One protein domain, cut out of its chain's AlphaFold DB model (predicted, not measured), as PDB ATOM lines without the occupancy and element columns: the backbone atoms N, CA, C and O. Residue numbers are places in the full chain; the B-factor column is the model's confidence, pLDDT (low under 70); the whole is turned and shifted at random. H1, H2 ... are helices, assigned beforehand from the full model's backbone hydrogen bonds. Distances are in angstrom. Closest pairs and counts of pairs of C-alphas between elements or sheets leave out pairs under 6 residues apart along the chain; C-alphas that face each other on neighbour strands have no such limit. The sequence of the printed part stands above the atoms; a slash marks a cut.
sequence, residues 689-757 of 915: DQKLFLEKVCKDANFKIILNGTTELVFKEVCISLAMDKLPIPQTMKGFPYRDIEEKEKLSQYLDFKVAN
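AT A GLANCE: This is residues 689 to 757 of the 915 residues of the protein "Helicase ATP-binding domain-containing protein" of Bacillus cereus (UniProt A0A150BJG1). Two helices, H1 and H2, run side by side the same way, and the shorter H4 is on another side of H2, so that the three centres make a triangle; tiny H3 is near the end of H2. The printed part has 69 residues, with four named helices, H1 to H4, and no named strand: all helix. It is compact, radius of gyration of the C-alphas 11.1 A, spanning 32 by 22 by 20 A.

IN THESE COORDINATES: Find C-alpha 689 at (-19.625, 20.419, -19.359); H1, residues 689 to 700, runs 16.5 A from there. H2 is residues 711 to 724, 20.1 A; H3 is residues 729 to 732. H4, residues 741 to 748, ends at C-alpha 748, (-31.673, 31.310, -11.303).

HOW THE PARTS SIT: The hub, H2, touches H1 at a shallow tilt of 15 degrees, the closest C-alphas, Cys 698 and Val 718, 7.3 A apart. With residues 712 to 716 alone H2 only just touches H4, 3 pairs of C-alphas within 8 A, Glu 712 and Leu 747 closest at 6.8 A. H2 and H3 touch only at the corner, only just, with 3 such pairs, Leu 722 and Ile 729 closest at 6.2 A. H1 and H4 are apart. In H1, H2 and H4 every O i to N i+4 pair is within hydrogen-bond range; H3 is too short for one.

THE WHOLE: The C-alphas farthest apart, Asp 740 and Asn 757, are 33.3 A apart. The printed part has no cut and no long link; 16 residues, among them 752 to 757, have pLDDT under 70.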
ATOM      1  N   ASP A 689     -19.296  19.200 -18.601       81.69
ATOM      2  CA  ASP A 689     -19.625  20.419 -19.359       81.69
ATOM      3  C   ASP A 689     -19.894  21.631 -18.453       81.69
ATOM      4  O   ASP A 689     -19.351  22.709 -18.678       81.69
ATOM      5  N   GLN A 690     -20.662  21.434 -17.380       89.69
ATOM      6  CA  GLN A 690     -20.921  22.448 -16.352       89.69
ATOM      7  C   GLN A 690     -19.636  22.877 -15.644       89.69
ATOM      8  O   GLN A 690     -19.405  24.065 -15.440       89.69
ATOM      9  N   LYS A 691     -18.780  21.911 -15.298       86.31
ATOM     10  CA  LYS A 691     -17.486  22.172 -14.670       86.31
ATOM     11  C   LYS A 691     -16.565  22.956 -15.605       86.31
ATOM     12  O   LYS A 691     -16.051  23.975 -15.182       86.31
ATOM     13  N   LEU A 692     -16.439  22.555 -16.873       86.81
ATOM     14  CA  LEU A 692     -15.652  23.278 -17.884       86.81
ATOM     15  C   LEU A 692     -16.141  24.718 -18.100       86.81
ATOM     16  O   LEU A 692     -15.325  25.627 -18.240       86.81
ATOM     17  N   PHE A 693     -17.460  24.941 -18.099       91.50
ATOM     18  CA  PHE A 693     -18.021  26.289 -18.187       91.50
ATOM     19  C   PHE A 693     -17.618  27.140 -16.975       91.50
ATOM     20  O   PHE A 693     -17.129  28.253 -17.148       91.50
ATOM     21  N   LEU A 694     -17.770  26.613 -15.755       87.50
ATOM     22  CA  LEU A 694     -17.401  27.340 -14.535       87.50
ATOM     23  C   LEU A 694     -15.887  27.525 -14.401       87.50
ATOM     24  O   LEU A 694     -15.461  28.577 -13.950       87.50
ATOM     25  N   GLU A 695     -15.067  26.572 -14.850       84.44
ATOM     26  CA  GLU A 695     -13.607  26.726 -14.928       84.44
ATOM     27  C   GLU A 695     -13.228  27.893 -15.840       84.44
ATOM     28  O   GLU A 695     -12.362  28.689 -15.482       84.44
ATOM     29  N   LYS A 696     -13.903  28.028 -16.988       86.75
ATOM     30  CA  LYS A 696     -13.700  29.157 -17.897       86.75
ATOM     31  C   LYS A 696     -14.123  30.477 -17.253       86.75
ATOM     32  O   LYS A 696     -13.341  31.415 -17.272       86.75
ATOM     33  N   VAL A 697     -15.297  30.530 -16.622       86.00
ATOM     34  CA  VAL A 697     -15.772  31.731 -15.911       86.00
ATOM     35  C   VAL A 697     -14.815  32.130 -14.783       86.00
ATOM     36  O   VAL A 697     -14.446  33.296 -14.680       86.00
ATOM     37  N   CYS A 698     -14.364  31.173 -13.969       82.19
ATOM     38  CA  CYS A 698     -13.382  31.428 -12.919       82.19
ATOM     39  C   CYS A 698     -12.045  31.901 -13.498       82.19
ATOM     40  O   CYS A 698     -11.434  32.796 -12.930       82.19
ATOM     41  N   LYS A 699     -11.596  31.351 -14.632       83.19
ATOM     42  CA  LYS A 699     -10.351  31.773 -15.283       83.19
ATOM     43  C   LYS A 699     -10.453  33.182 -15.872       83.19
ATOM     44  O   LYS A 699      -9.546  33.978 -15.658       83.19
ATOM     45  N   ASP A 700     -11.548  33.487 -16.563       81.06
ATOM     46  CA  ASP A 700     -11.783  34.785 -17.208       81.06
ATOM     47  C   ASP A 700     -11.968  35.906 -16.166       81.06
ATOM     48  O   ASP A 700     -11.566  37.042 -16.404       81.06
ATOM     49  N   ALA A 701     -12.503  35.574 -14.987       76.81
ATOM     50  CA  ALA A 701     -12.627  36.487 -13.849       76.81
ATOM     51  C   ALA A 701     -11.466  36.388 -12.827       76.81
ATOM     52  O   ALA A 701     -11.487  37.061 -11.805       76.81
ATOM     53  N   ASN A 702     -10.439  35.577 -13.113       74.44
ATOM     54  CA  ASN A 702      -9.220  35.383 -12.315       74.44
ATOM     55  C   ASN A 702      -9.409  34.858 -10.864       74.44
ATOM     56  O   ASN A 702      -8.651  35.208  -9.960       74.44
ATOM     57  N   PHE A 703     -10.367  33.951 -10.644       69.44
ATOM     58  CA  PHE A 703     -10.614  33.254  -9.371       69.44
ATOM     59  C   PHE A 703     -10.079  31.817  -9.352       69.44
ATOM     60  O   PHE A 703     -10.167  31.083 -10.338       69.44
ATOM     61  N   LYS A 704      -9.616  31.353  -8.183       63.75
ATOM     62  CA  LYS A 704      -9.319  29.932  -7.923       63.75
ATOM     63  C   LYS A 704     -10.367  29.331  -6.986       63.75
ATOM     64  O   LYS A 704     -10.246  29.449  -5.773       63.75
ATOM     65  N   ILE A 705     -11.368  28.652  -7.549       69.12
ATOM     66  CA  ILE A 705     -12.418  27.942  -6.798       69.12
ATOM     67  C   ILE A 705     -12.262  26.431  -7.010       69.12
ATOM     68  O   ILE A 705     -11.992  25.969  -8.119       69.12
ATOM     69  N   ILE A 706     -12.426  25.641  -5.945       63.97
ATOM     70  CA  ILE A 706     -12.363  24.176  -6.015       63.97
ATOM     71  C   ILE A 706     -13.715  23.646  -6.507       63.97
ATOM     72  O   ILE A 706     -14.663  23.496  -5.746       63.97
ATOM     73  N   LEU A 707     -13.802  23.301  -7.790       74.31
ATOM     74  CA  LEU A 707     -15.048  22.852  -8.423       74.31
ATOM     75  C   LEU A 707     -15.304  21.346  -8.201       74.31
ATOM     76  O   LEU A 707     -15.366  20.553  -9.150       74.31
ATOM     77  N   ASN A 708     -15.410  20.937  -6.935       57.47
ATOM     78  CA  ASN A 708     -15.726  19.571  -6.513       57.47
ATOM     79  C   ASN A 708     -16.959  19.582  -5.602       57.47
ATOM     80  O   ASN A 708     -16.906  20.091  -4.491       57.47
ATOM     81  N   GLY A 709     -18.068  18.985  -6.043       67.50
ATOM     82  CA  GLY A 709     -19.296  18.963  -5.247       67.50
ATOM     83  C   GLY A 709     -20.564  18.760  -6.071       67.50
ATOM     84  O   GLY A 709     -20.537  18.247  -7.197       67.50
ATOM     85  N   THR A 710     -21.700  19.134  -5.487       75.75
ATOM     86  CA  THR A 710     -22.993  19.188  -6.180       75.75
ATOM     87  C   THR A 710     -23.045  20.416  -7.085       75.75
ATOM     88  O   THR A 710     -22.384  21.416  -6.809       75.75
ATOM     89  N   THR A 711     -23.818  20.354  -8.174       80.75
ATOM     90  CA  THR A 711     -23.924  21.481  -9.120       80.75
ATOM     91  C   THR A 711     -24.345  22.764  -8.414       80.75
ATOM     92  O   THR A 711     -23.780  23.814  -8.676       80.75
ATOM     93  N   GLU A 712     -25.303  22.671  -7.493       76.25
ATOM     94  CA  GLU A 712     -25.867  23.820  -6.785       76.25
ATOM     95  C   GLU A 712     -24.863  24.507  -5.861       76.25
ATOM     96  O   GLU A 712     -24.768  25.731  -5.874       76.25
ATOM     97  N   LEU A 713     -24.073  23.733  -5.114       73.31
ATOM     98  CA  LEU A 713     -23.084  24.286  -4.191       73.31
ATOM     99  C   LEU A 713     -21.976  25.016  -4.953       73.31
ATOM    100  O   LEU A 713     -21.680  26.171  -4.665       73.31
ATOM    101  N   VAL A 714     -21.449  24.371  -5.996       79.50
ATOM    102  CA  VAL A 714     -20.392  24.946  -6.832       79.50
ATOM    103  C   VAL A 714     -20.902  26.166  -7.612       79.50
ATOM    104  O   VAL A 714     -20.229  27.188  -7.667       79.50
ATOM    105  N   PHE A 715     -22.110  26.102  -8.181       84.31
ATOM    106  CA  PHE A 715     -22.711  27.226  -8.910       84.31
ATOM    107  C   PHE A 715     -22.937  28.441  -8.000       84.31
ATOM    108  O   PHE A 715     -22.635  29.569  -8.392       84.31
ATOM    109  N   LYS A 716     -23.415  28.211  -6.770       78.88
ATOM    110  CA  LYS A 716     -23.592  29.253  -5.755       78.88
ATOM    111  C   LYS A 716     -22.262  29.902  -5.364       78.88
ATOM    112  O   LYS A 716     -22.196  31.124  -5.315       78.88
ATOM    113  N   GLU A 717     -21.207  29.122  -5.124       76.38
ATOM    114  CA  GLU A 717     -19.878  29.655  -4.774       76.38
ATOM    115  C   GLU A 717     -19.289  30.546  -5.876       76.38
ATOM    116  O   GLU A 717     -18.747  31.614  -5.579       76.38
ATOM    117  N   VAL A 718     -19.451  30.164  -7.150       80.06
ATOM    118  CA  VAL A 718     -19.011  31.001  -8.280       80.06
ATOM    119  C   VAL A 718     -19.828  32.294  -8.361       80.06
ATOM    120  O   VAL A 718     -19.245  33.362  -8.527       80.06
ATOM    121  N   CYS A 719     -21.155  32.235  -8.189       78.75
ATOM    122  CA  CYS A 719     -22.000  33.437  -8.208       78.75
ATOM    123  C   CYS A 719     -21.681  34.389  -7.048       78.75
ATOM    124  O   CYS A 719     -21.620  35.595  -7.256       78.75
ATOM    125  N   ILE A 720     -21.418  33.863  -5.848       70.69
ATOM    126  CA  ILE A 720     -20.992  34.675  -4.698       70.69
ATOM    127  C   ILE A 720     -19.652  35.354  -4.993       70.69
ATOM    128  O   ILE A 720     -19.524  36.552  -4.766       70.69
ATOM    129  N   SER A 721     -18.685  34.626  -5.550       72.19
ATOM    130  CA  SER A 721     -17.365  35.187  -5.872       72.19
ATOM    131  C   SER A 721     -17.454  36.279  -6.946       72.19
ATOM    132  O   SER A 721     -16.856  37.340  -6.804       72.19
ATOM    133  N   LEU A 722     -18.284  36.076  -7.976       77.12
ATOM    134  CA  LEU A 722     -18.578  37.103  -8.982       77.12
ATOM    135  C   LEU A 722     -19.279  38.330  -8.374       77.12
ATOM    136  O   LEU A 722     -18.977  39.457  -8.765       77.12
ATOM    137  N   ALA A 723     -20.191  38.127  -7.414       71.62
ATOM    138  CA  ALA A 723     -20.866  39.224  -6.719       71.62
ATOM    139  C   ALA A 723     -19.886  40.070  -5.897       71.62
ATOM    140  O   ALA A 723     -20.008  41.295  -5.869       71.62
ATOM    141  N   MET A 724     -18.938  39.419  -5.216       64.44
ATOM    142  CA  MET A 724     -17.941  40.083  -4.376       64.44
ATOM    143  C   MET A 724     -17.046  41.027  -5.178       64.44
ATOM    144  O   MET A 724     -16.804  42.152  -4.748       64.44
ATOM    145  N   ASP A 725     -16.664  40.614  -6.383       69.56
ATOM    146  CA  ASP A 725     -15.866  41.425  -7.309       69.56
ATOM    147  C   ASP A 725     -16.718  42.371  -8.171       69.56
ATOM    148  O   ASP A 725     -16.225  43.006  -9.105       69.56
ATOM    149  N   LYS A 726     -18.013  42.500  -7.846       73.81
ATOM    150  CA  LYS A 726     -18.994  43.368  -8.518       73.81
ATOM    151  C   LYS A 726     -19.111  43.113 -10.027       73.81
ATOM    152  O   LYS A 726     -19.486  44.011 -10.783       73.81
ATOM    153  N   LEU A 727     -18.831  41.889 -10.472       74.62
ATOM    154  CA  LEU A 727     -18.980  41.480 -11.866       74.62
ATOM    155  C   LEU A 727     -20.451  41.130 -12.171       74.62
ATOM    156  O   LEU A 727     -21.153  40.592 -11.312       74.62
ATOM    157  N   PRO A 728     -20.954  41.412 -13.389       79.56
ATOM    158  CA  PRO A 728     -22.367  41.231 -13.719       79.56
ATOM    159  C   PRO A 728     -22.739  39.746 -13.869       79.56
ATOM    160  O   PRO A 728     -22.680  39.175 -14.957       79.56
ATOM    161  N   ILE A 729     -23.186  39.120 -12.774       79.50
ATOM    162  CA  ILE A 729     -23.483  37.676 -12.694       79.50
ATOM    163  C   ILE A 729     -24.423  37.181 -13.803       79.50
ATOM    164  O   ILE A 729     -24.065  36.199 -14.459       79.50
ATOM    165  N   PRO A 730     -25.576  37.821 -14.096       79.56
ATOM    166  CA  PRO A 730     -26.485  37.317 -15.126       79.56
ATOM    167  C   PRO A 730     -25.872  37.301 -16.530       79.56
ATOM    168  O   PRO A 730     -26.263  36.485 -17.362       79.56
ATOM    169  N   GLN A 731     -24.920  38.200 -16.805       81.62
ATOM    170  CA  GLN A 731     -24.231  38.277 -18.093       81.62
ATOM    171  C   GLN A 731     -23.084  37.267 -18.160       81.62
ATOM    172  O   GLN A 731     -22.972  36.554 -19.153       81.62
ATOM    173  N   THR A 732     -22.289  37.146 -17.095       84.31
ATOM    174  CA  THR A 732     -21.147  36.220 -17.035       84.31
ATOM    175  C   THR A 732     -21.587  34.755 -16.993       84.31
ATOM    176  O   THR A 732     -20.967  33.894 -17.608       84.31
ATOM    177  N   MET A 733     -22.700  34.460 -16.318       84.62
ATOM    178  CA  MET A 733     -23.261  33.107 -16.217       84.62
ATOM    179  C   MET A 733     -24.218  32.774 -17.376       84.62
ATOM    180  O   MET A 733     -24.822  31.693 -17.408       84.62
ATOM    181  N   LYS A 734     -24.368  33.683 -18.351       83.69
ATOM    182  CA  LYS A 734     -25.230  33.494 -19.519       83.69
ATOM    183  C   LYS A 734     -24.703  32.341 -20.373       83.69
ATOM    184  O   LYS A 734     -23.572  32.361 -20.845       83.69
ATOM    185  N   GLY A 735     -25.552  31.341 -20.602       82.12
ATOM    186  CA  GLY A 735     -25.187  30.151 -21.377       82.12
ATOM    187  C   GLY A 735     -24.662  28.978 -20.545       82.12
ATOM    188  O   GLY A 735     -24.201  28.002 -21.136       82.12
ATOM    189  N   PHE A 736     -24.764  29.021 -19.209       89.25
ATOM    190  CA  PHE A 736     -24.474  27.853 -18.374       89.25
ATOM    191  C   PHE A 736     -25.314  26.628 -18.817       89.25
ATOM    192  O   PHE A 736     -26.532  26.755 -18.990       89.25
ATOM    193  N   PRO A 737     -24.707  25.437 -19.002       86.88
ATOM    194  CA  PRO A 737     -25.401  24.265 -19.533       86.88
ATOM    195  C   PRO A 737     -26.239  23.563 -18.452       86.88
ATOM    196  O   PRO A 737     -25.807  22.599 -17.815       86.88
ATOM    197  N   TYR A 738     -27.458  24.053 -18.221       85.00
ATOM    198  CA  TYR A 738     -28.421  23.430 -17.306       85.00
ATOM    199  C   TYR A 738     -28.867  22.047 -17.806       85.00
ATOM    200  O   TYR A 738     -29.060  21.833 -19.001       85.00
ATOM    201  N   ARG A 739     -29.063  21.091 -16.890       79.31
ATOM    202  CA  ARG A 739     -29.490  19.719 -17.235       79.31
ATOM    203  C   ARG A 739     -30.939  19.619 -17.662       79.31
ATOM    204  O   ARG A 739     -31.277  18.759 -18.470       79.31
ATOM    205  N   ASP A 740     -31.780  20.400 -17.012       73.81
ATOM    206  CA  ASP A 740     -33.224  20.403 -17.152       73.81
ATOM    207  C   ASP A 740     -33.762  21.775 -16.705       73.81
ATOM    208  O   ASP A 740     -33.030  22.601 -16.149       73.81
ATOM    209  N   ILE A 741     -35.035  22.037 -17.009       67.44
ATOM    210  CA  ILE A 741     -35.706  23.307 -16.685       67.44
ATOM    211  C   ILE A 741     -35.746  23.526 -15.164       67.44
ATOM    212  O   ILE A 741     -35.529  24.640 -14.701       67.44
ATOM    213  N   GLU A 742     -35.904  22.450 -14.391       65.50
ATOM    214  CA  GLU A 742     -35.954  22.474 -12.926       65.50
ATOM    215  C   GLU A 742     -34.611  22.911 -12.300       65.50
ATOM    216  O   GLU A 742     -34.585  23.746 -11.398       65.50
ATOM    217  N   GLU A 743     -33.466  22.422 -12.801       77.88
ATOM    218  CA  GLU A 743     -32.138  22.897 -12.377       77.88
ATOM    219  C   GLU A 743     -31.922  24.373 -12.746       77.88
ATOM    220  O   GLU A 743     -31.310  25.113 -11.978       77.88
ATOM    221  N   LYS A 744     -32.454  24.825 -13.886       80.44
ATOM    222  CA  LYS A 744     -32.363  26.228 -14.306       80.44
ATOM    223  C   LYS A 744     -33.157  27.161 -13.393       80.44
ATOM    224  O   LYS A 744     -32.605  28.166 -12.956       80.44
ATOM    225  N   GLU A 745     -34.403  26.819 -13.082       72.44
ATOM    226  CA  GLU A 745     -35.259  27.592 -12.171       72.44
ATOM    227  C   GLU A 745     -34.707  27.614 -10.743       72.44
ATOM    228  O   GLU A 745     -34.752  28.634 -10.060       72.44
ATOM    229  N   LYS A 746     -34.120  26.505 -10.282       70.75
ATOM    230  CA  LYS A 746     -33.530  26.459  -8.942       70.75
ATOM    231  C   LYS A 746     -32.250  27.285  -8.836       70.75
ATOM    232  O   LYS A 746     -31.985  27.863  -7.787       70.75
ATOM    233  N   LEU A 747     -31.427  27.322  -9.883       78.12
ATOM    234  CA  LEU A 747     -30.165  28.065  -9.865       78.12
ATOM    235  C   LEU A 747     -30.327  29.538 -10.255       78.12
ATOM    236  O   LEU A 747     -29.452  30.337  -9.926       78.12
ATOM    237  N   SER A 748     -31.429  29.919 -10.911       76.19
ATOM    238  CA  SER A 748     -31.673  31.310 -11.303       76.19
ATOM    239  C   SER A 748     -31.762  32.252 -10.106       76.19
ATOM    240  O   SER A 748     -31.312  33.385 -10.219       76.19
ATOM    241  N   GLN A 749     -32.199  31.770  -8.936       72.25
ATOM    242  CA  GLN A 749     -32.188  32.559  -7.696       72.25
ATOM    243  C   GLN A 749     -30.784  33.062  -7.300       72.25
ATOM    244  O   GLN A 749     -30.664  34.047  -6.576       72.25
ATOM    245  N   TYR A 750     -29.714  32.401  -7.763       72.81
ATOM    246  CA  TYR A 750     -28.336  32.818  -7.489       72.81
ATOM    247  C   TYR A 750     -27.807  33.855  -8.487       72.81
ATOM    248  O   TYR A 750     -26.793  34.491  -8.214       72.81
ATOM    249  N   LEU A 751     -28.479  34.044  -9.626       73.94
ATOM    250  CA  LEU A 751     -28.087  35.032 -10.635       73.94
ATOM    251  C   LEU A 751     -28.433  36.462 -10.206       73.94
ATOM    252  O   LEU A 751     -27.754  37.398 -10.615       73.94
ATOM    253  N   ASP A 752     -29.432  36.610  -9.336       62.25
ATOM    254  CA  ASP A 752     -29.881  37.896  -8.796       62.25
ATOM    255  C   ASP A 752     -29.151  38.296  -7.500       62.25
ATOM    256  O   ASP A 752     -29.566  39.229  -6.806       62.25
ATOM    257  N   PHE A 753     -28.050  37.612  -7.155       61.06
ATOM    258  CA  PHE A 753     -27.248  37.938  -5.974       61.06
ATOM    259  C   PHE A 753     -26.678  39.358  -6.071       61.06
ATOM    260  O   PHE A 753     -25.711  39.625  -6.781       61.06
ATOM    261  N   LYS A 754     -27.253  40.279  -5.295       53.22
ATOM    262  CA  LYS A 754     -26.661  41.581  -4.984       53.22
ATOM    263  C   LYS A 754     -26.035  41.482  -3.600       53.22
ATOM    264  O   LYS A 754     -26.752  41.383  -2.608       53.22
ATOM    265  N   VAL A 755     -24.707  41.483  -3.518       45.28
ATOM    266  CA  VAL A 755     -24.031  41.537  -2.216       45.28
ATOM    267  C   VAL A 755     -24.216  42.944  -1.649       45.28
ATOM    268  O   VAL A 755     -23.655  43.911  -2.157       45.28
ATOM    269  N   ALA A 756     -25.028  43.070  -0.598       47.16
ATOM    270  CA  ALA A 756     -24.928  44.199   0.318       47.16
ATOM    271  C   ALA A 756     -23.593  44.057   1.062       47.16
ATOM    272  O   ALA A 756     -23.343  42.980   1.594       47.16
ATOM    273  N   ASN A 757     -22.754  45.102   1.036       44.22
ATOM    274  CA  ASN A 757     -21.392  45.186   1.593       44.22
ATOM    275  C   ASN A 757     -21.178  44.363   2.884       44.22
ATOM    276  O   ASN A 757     -21.256  44.907   3.983       44.22
TER     277      ASN A 757